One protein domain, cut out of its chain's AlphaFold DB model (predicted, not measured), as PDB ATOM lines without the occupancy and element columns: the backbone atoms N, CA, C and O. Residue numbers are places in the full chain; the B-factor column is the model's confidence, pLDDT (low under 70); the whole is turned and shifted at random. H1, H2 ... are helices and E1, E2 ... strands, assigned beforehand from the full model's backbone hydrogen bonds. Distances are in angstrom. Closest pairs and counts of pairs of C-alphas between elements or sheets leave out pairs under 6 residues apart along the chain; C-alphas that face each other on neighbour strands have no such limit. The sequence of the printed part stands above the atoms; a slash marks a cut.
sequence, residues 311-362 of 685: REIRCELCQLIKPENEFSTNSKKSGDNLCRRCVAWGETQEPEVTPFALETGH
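What this domain is: This is residues 311 to 362 of the 685 residues of the protein "Stc1 domain-containing protein" of Purpureocillium lilacinum (UniProt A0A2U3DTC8). Little regular structure: a small hairpin of strands E1 and E2 and two short helices, H1 and H2, strung on loops, with a tail after H2 whose residues 349 to 354 stick out before it folds back. The 52 printed residues hold E1, E2, H1 and H2 in that order, an antiparallel sheet E1 - E2, class mixed, with 20 residues in named elements. It is only just compact, close to loose, radius of gyration of the C-alphas 11.4 A, and elongated, 36 by 23 by 14 A.

How they stand to each other: E1, residues 312 to 314, and E2, residues 321 to 323, are an antiparallel hairpin at 140 degrees; N 313 and O 322 are 2.9 A apart, within hydrogen-bond range. H1, residues 329 to 334, and H2, residues 340 to 347, are apart, and both have every O i to N i+4 pair within hydrogen-bond range.

Where its parts are: E1 begins at C-alpha 312 (-25.755, 87.765, 26.935). H1 measures 8.9 A; H2 measures 10.5 A, ending at C-alpha 347 (-45.597, 99.333, 20.973).

The domain as a whole: The farthest C-alphas, Arg 311 and Glu 352, are 37.0 A apart. The printed part has no cut. Residues 354 to 356 and 359 to 362 have pLDDT under 70.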
ATOM      1  N   ARG A 311     -22.147  90.406  26.033       85.88
ATOM      2  CA  ARG A 311     -22.936  90.235  27.240       85.88
ATOM      3  C   ARG A 311     -24.253  89.652  26.773       85.88
ATOM      4  O   ARG A 311     -24.994  90.281  26.021       85.88
ATOM      5  N   GLU A 312     -24.476  88.408  27.132       93.31
ATOM      6  CA  GLU A 312     -25.755  87.765  26.935       93.31
ATOM      7  C   GLU A 312     -26.700  88.285  28.014       93.31
ATOM      8  O   GLU A 312     -26.370  88.299  29.201       93.31
ATOM      9  N   ILE A 313     -27.854  88.787  27.589       95.25
ATOM     10  CA  ILE A 313     -28.886  89.330  28.464       95.25
ATOM     11  C   ILE A 313     -30.142  88.496  28.224       95.25
ATOM     12  O   ILE A 313     -30.496  88.184  27.084       95.25
ATOM     13  N   ARG A 314     -30.814  88.091  29.301       97.06
ATOM     14  CA  ARG A 314     -32.076  87.352  29.219       97.06
ATOM     15  C   ARG A 314     -33.224  88.339  29.066       97.06
ATOM     16  O   ARG A 314     -33.352  89.247  29.880       97.06
ATOM     17  N   CYS A 315     -34.042  88.159  28.032       97.06
ATOM     18  CA  CYS A 315     -35.224  88.987  27.838       97.06
ATOM     19  C   CYS A 315     -36.309  88.642  28.871       97.06
ATOM     20  O   CYS A 315     -36.639  87.471  29.012       97.06
ATOM     21  N   GLU A 316     -36.906  89.614  29.555       96.44
ATOM     22  CA  GLU A 316     -37.947  89.351  30.566       96.44
ATOM     23  C   GLU A 316     -39.292  88.931  29.954       96.44
ATOM     24  O   GLU A 316     -40.002  88.118  30.543       96.44
ATOM     25  N   LEU A 317     -39.614  89.415  28.749       94.94
ATOM     26  CA  LEU A 317     -40.843  89.043  28.036       94.94
ATOM     27  C   LEU A 317     -40.726  87.665  27.374       94.94
ATOM     28  O   LEU A 317     -41.486  86.759  27.693       94.94
ATOM     29  N   CYS A 318     -39.761  87.483  26.469       94.88
ATOM     30  CA  CYS A 318     -39.633  86.225  25.723       94.88
ATOM     31  C   CYS A 318     -38.763  85.163  26.405       94.88
ATOM     32  O   CYS A 318     -38.654  84.059  25.889       94.88
ATOM     33  N   GLN A 319     -38.104  85.483  27.524       95.69
ATOM     34  CA  GLN A 319     -37.230  84.574  28.285       95.69
ATOM     35  C   GLN A 319     -36.018  84.018  27.514       95.69
ATOM     36  O   GLN A 319     -35.226  83.263  28.080       95.69
ATOM     37  N   LEU A 320     -35.813  84.442  26.263       95.25
ATOM     38  CA  LEU A 320     -34.669  84.069  25.441       95.25
ATOM     39  C   LEU A 320     -33.421  84.846  25.868       95.25
ATOM     40  O   LEU A 320     -33.458  86.066  26.066       95.25
ATOM     41  N   ILE A 321     -32.306  84.127  25.979       95.81
ATOM     42  CA  ILE A 321     -30.977  84.713  26.148       95.81
ATOM     43  C   ILE A 321     -30.542  85.241  24.786       95.81
ATOM     44  O   ILE A 321     -30.452  84.487  23.818       95.81
ATOM     45  N   LYS A 322     -30.322  86.549  24.707       95.62
ATOM     46  CA  LYS A 322     -29.983  87.249  23.472       95.62
ATOM     47  C   LYS A 322     -28.717  88.082  23.671       95.62
ATOM     48  O   LYS A 322     -28.424  88.517  24.787       95.62
ATOM     49  N   PRO A 323     -27.951  88.325  22.603       94.06
ATOM     50  CA  PRO A 323     -26.791  89.199  22.674       94.06
ATOM     51  C   PRO A 323     -27.208  90.643  22.999       94.06
ATOM     52  O   PRO A 323     -28.256  91.123  22.573       94.06
ATOM     53  N   GLU A 324     -26.372  91.376  23.736       94.06
ATOM     54  CA  GLU A 324     -26.646  92.753  24.171       94.06
ATOM     55  C   GLU A 324     -27.001  93.718  23.004       94.06
ATOM     56  O   GLU A 324     -27.685  94.726  23.203       94.06
ATOM     57  N   ASN A 325     -26.570  93.451  21.769       93.25
ATOM     58  CA  ASN A 325     -26.938  94.251  20.589       93.25
ATOM     59  C   ASN A 325     -28.440  94.165  20.234       93.25
ATOM     60  O   ASN A 325     -28.974  95.115  19.656       93.25
ATOM     61  N   GLU A 326     -29.127  93.091  20.632       95.94
ATOM     62  CA  GLU A 326     -30.569  92.892  20.445       95.94
ATOM     63  C   GLU A 326     -31.429  93.617  21.484       95.94
ATOM     64  O   GLU A 326     -32.654  93.618  21.377       95.94
ATOM     65  N   PHE A 327     -30.818  94.283  22.462       96.50
ATOM     66  CA  PHE A 327     -31.514  95.100  23.455       96.50
ATOM     67  C   PHE A 327     -31.400  96.582  23.090       96.50
ATOM     68  O   PHE A 327     -30.402  97.039  22.511       96.50
ATOM     69  N   SER A 328     -32.437  97.366  23.392       95.56
ATOM     70  CA  SER A 328     -32.365  98.819  23.213       95.56
ATOM     71  C   SER A 328     -31.419  99.423  24.260       95.56
ATOM     72  O   SER A 328     -31.251  98.891  25.356       95.56
ATOM     73  N   THR A 329     -30.756 100.536  23.941       94.88
ATOM     74  CA  THR A 329     -29.877 101.218  24.911       94.88
ATOM     75  C   THR A 329     -30.645 101.735  26.124       94.88
ATOM     76  O   THR A 329     -30.054 101.852  27.194       94.88
ATOM     77  N   ASN A 330     -31.936 102.037  25.960       94.50
ATOM     78  CA  ASN A 330     -32.807 102.459  27.049       94.50
ATOM     79  C   ASN A 330     -33.150 101.288  27.978       94.50
ATOM     80  O   ASN A 330     -32.953 101.415  29.177       94.50
ATOM     81  N   SER A 331     -33.531 100.133  27.421       94.25
ATOM     82  CA  SER A 331     -33.818  98.899  28.174       94.25
ATOM     83  C   SER A 331     -32.643  98.482  29.068       94.25
ATOM     84  O   SER A 331     -32.799  98.240  30.259       94.25
ATOM     85  N   LYS A 332     -31.418  98.522  28.530       94.19
ATOM     86  CA  LYS A 332     -30.206  98.217  29.312       94.19
ATOM     87  C   LYS A 332     -29.963  99.184  30.471       94.19
ATOM     88  O   LYS A 332     -29.283  98.827  31.427       94.19
ATOM     89  N   LYS A 333     -30.414 100.436  30.340       95.38
ATOM     90  CA  LYS A 333     -30.244 101.479  31.360       95.38
ATOM     91  C   LYS A 333     -31.357 101.447  32.397       95.38
ATOM     92  O   LYS A 333     -31.068 101.723  33.556       95.38
ATOM     93  N   SER A 334     -32.593 101.164  31.984       94.44
ATOM     94  CA  SER A 334     -33.739 101.081  32.892       94.44
ATOM     95  C   SER A 334     -33.691  99.820  33.749       94.44
ATOM     96  O   SER A 334     -34.182  99.834  34.870       94.44
ATOM     97  N   GLY A 335     -33.025  98.769  33.262       94.25
ATOM     98  CA  GLY A 335     -32.973  97.471  33.928       94.25
ATOM     99  C   GLY A 335     -34.099  96.541  33.489       94.25
ATOM    100  O   GLY A 335     -34.021  95.358  33.798       94.25
ATOM    101  N   ASP A 336     -35.068  97.042  32.715       95.12
ATOM    102  CA  ASP A 336     -36.107  96.231  32.081       95.12
ATOM    103  C   ASP A 336     -35.475  95.569  30.864       95.12
ATOM    104  O   ASP A 336     -35.346  96.181  29.797       95.12
ATOM    105  N   ASN A 337     -34.994  94.340  31.017       96.12
ATOM    106  CA  ASN A 337     -34.245  93.651  29.973       96.12
ATOM    107  C   ASN A 337     -35.202  93.158  28.882       96.12
ATOM    108  O   ASN A 337     -35.497  91.974  28.786       96.12
ATOM    109  N   LEU A 338     -35.713  94.053  28.040       96.94
ATOM    110  CA  LEU A 338     -36.614  93.738  26.937       96.94
ATOM    111  C   LEU A 338     -35.856  93.792  25.610       96.94
ATOM    112  O   LEU A 338     -35.281  94.816  25.227       96.94
ATOM    113  N   CYS A 339     -35.856  92.677  24.878       96.88
ATOM    114  CA  CYS A 339     -35.267  92.654  23.544       96.88
ATOM    115  C   CYS A 339     -36.066  93.566  22.599       96.88
ATOM    116  O   CYS A 339     -37.274  93.746  22.762       96.88
ATOM    117  N   ARG A 340     -35.405  94.127  21.583       96.25
ATOM    118  CA  ARG A 340     -36.005  95.083  20.634       96.25
ATOM    119  C   ARG A 340     -37.287  94.563  19.989       96.25
ATOM    120  O   ARG A 340     -38.203  95.343  19.777       96.25
ATOM    121  N   ARG A 341     -37.362  93.256  19.721       94.56
ATOM    122  CA  ARG A 341     -38.570  92.607  19.195       94.56
ATOM    123  C   ARG A 341     -39.737  92.671  20.177       94.56
ATOM    124  O   ARG A 341     -40.829  93.038  19.776       94.56
ATOM    125  N   CYS A 342     -39.505  92.370  21.453       94.44
ATOM    126  CA  CYS A 342     -40.544  92.452  22.481       94.44
ATOM    127  C   CYS A 342     -40.979  93.896  22.760       94.44
ATOM    128  O   CYS A 342     -42.152  94.127  23.023       94.44
ATOM    129  N   VAL A 343     -40.057  94.862  22.678       95.19
ATOM    130  CA  VAL A 343     -40.400  96.291  22.776       95.19
ATOM    131  C   VAL A 343     -41.282  96.708  21.601       95.19
ATOM    132  O   VAL A 343     -42.360  97.243  21.826       95.19
ATOM    133  N   ALA A 344     -40.875  96.393  20.366       92.06
ATOM    134  CA  ALA A 344     -41.669  96.686  19.174       92.06
ATOM    135  C   ALA A 344     -43.052  96.026  19.244       92.06
ATOM    136  O   ALA A 344     -44.050  96.682  18.984       92.06
ATOM    137  N   TRP A 345     -43.113  94.765  19.681       90.69
ATOM    138  CA  TRP A 345     -44.368  94.044  19.871       90.69
ATOM    139  C   TRP A 345     -45.304  94.730  20.870       90.69
ATOM    140  O   TRP A 345     -46.507  94.776  20.628       90.69
ATOM    141  N   GLY A 346     -44.767  95.269  21.970       90.38
ATOM    142  CA  GLY A 346     -45.548  96.021  22.954       90.38
ATOM    143  C   GLY A 346     -46.019  97.386  22.444       90.38
ATOM    144  O   GLY A 346     -47.099  97.827  22.820       90.38
ATOM    145  N   GLU A 347     -45.243  98.039  21.576       90.44
ATOM    146  CA  GLU A 347     -45.597  99.333  20.973       90.44
ATOM    147  C   GLU A 347     -46.632  99.203  19.845       90.44
ATOM    148  O   GLU A 347     -47.454 100.097  19.670       90.44
ATOM    149  N   THR A 348     -46.621  98.100  19.089       84.44
ATOM    150  CA  THR A 348     -47.535  97.872  17.955       84.44
ATOM    151  C   THR A 348     -48.919  97.365  18.353       84.44
ATOM    152  O   THR A 348     -49.744  97.135  17.472       84.44
ATOM    153  N   GLN A 349     -49.190  97.169  19.647       79.12
ATOM    154  CA  GLN A 349     -50.541  96.847  20.105       79.12
ATOM    155  C   GLN A 349     -51.414  98.095  20.027       79.12
ATOM    156  O   GLN A 349     -51.548  98.844  20.998       79.12
ATOM    157  N   GLU A 350     -52.009  98.332  18.859       76.19
ATOM    158  CA  GLU A 350     -53.177  99.197  18.799       76.19
ATOM    159  C   GLU A 350     -54.277  98.568  19.670       76.19
ATOM    160  O   GLU A 350     -54.517  97.366  19.563       76.19
ATOM    161  N   PRO A 351     -54.948  99.343  20.542       78.56
ATOM    162  CA  PRO A 351     -55.858  98.823  21.569       78.56
ATOM    163  C   PRO A 351     -57.085  98.047  21.049       78.56
ATOM    164  O   PRO A 351     -57.873  97.562  21.856       78.56
ATOM    165  N   GLU A 352     -57.242  97.894  19.734       81.19
ATOM    166  CA  GLU A 352     -58.339  97.162  19.092       81.19
ATOM    167  C   GLU A 352     -57.867  96.062  18.127       81.19
ATOM    168  O   GLU A 352     -58.689  95.296  17.625       81.19
ATOM    169  N   VAL A 353     -56.560  95.945  17.868       72.62
ATOM    170  CA  VAL A 353     -56.027  94.967  16.914       72.62
ATOM    171  C   VAL A 353     -55.373  93.833  17.684       72.62
ATOM    172  O   VAL A 353     -54.450  94.045  18.466       72.62
ATOM    173  N   THR A 354     -55.857  92.612  17.457       67.25
ATOM    174  CA  THR A 354     -55.276  91.409  18.052       67.25
ATOM    175  C   THR A 354     -53.780  91.344  17.712       67.25
ATOM    176  O   THR A 354     -53.440  91.351  16.525       67.25
ATOM    177  N   PRO A 355     -52.890  91.270  18.720       64.94
ATOM    178  CA  PRO A 355     -51.452  91.187  18.521       64.94
ATOM    179  C   PRO A 355     -51.051  90.170  17.462       64.94
ATOM    180  O   PRO A 355     -51.534  89.038  17.474       64.94
ATOM    181  N   PHE A 356     -50.057  90.510  16.641       67.62
ATOM    182  CA  PHE A 356     -49.276  89.487  15.948       67.62
ATOM    183  C   PHE A 356     -48.606  88.578  16.995       67.62
ATOM    184  O   PHE A 356     -48.133  89.080  18.018       67.62
ATOM    185  N   ALA A 357     -48.560  87.263  16.782       70.06
ATOM    186  CA  ALA A 357     -47.972  86.338  17.752       70.06
ATOM    187  C   ALA A 357     -46.497  86.686  18.039       70.06
ATOM    188  O   ALA A 357     -45.722  86.981  17.123       70.06
ATOM    189  N   LEU A 358     -46.083  86.658  19.316       71.56
ATOM    190  CA  LEU A 358     -44.661  86.775  19.646       71.56
ATOM    191  C   LEU A 358     -43.912  85.585  19.038       71.56
ATOM    192  O   LEU A 358     -44.280  84.431  19.246       71.56
ATOM    193  N   GLU A 359     -42.755  85.853  18.436       64.75
ATOM    194  CA  GLU A 359     -41.785  84.840  17.988       64.75
ATOM    195  C   GLU A 359     -41.184  83.985  19.127       64.75
ATOM    196  O   GLU A 359     -40.173  83.308  18.947       64.75
ATOM    197  N   THR A 360     -41.771  83.985  20.322       63.41
ATOM    198  CA  THR A 360     -41.410  83.084  21.421       63.41
ATOM    199  C   THR A 360     -41.513  81.600  21.064       63.41
ATOM    200  O   THR A 360     -41.183  80.763  21.895       63.41
ATOM    201  N   GLY A 361     -41.980  81.241  19.864       61.75
ATOM    202  CA  GLY A 361     -42.186  79.848  19.468       61.75
ATOM    203  C   GLY A 361     -43.329  79.181  20.234       61.75
ATOM    204  O   GLY A 361     -43.626  78.016  20.000       61.75
ATOM    205  N   HIS A 362     -44.003  79.920  21.117       55.59
ATOM    206  CA  HIS A 362     -45.307  79.571  21.658       55.59
ATOM    207  C   HIS A 362     -46.354  79.921  20.605       55.59
ATOM    208  O   HIS A 362     -47.087  80.895  20.741       55.59
TER     209      HIS A 362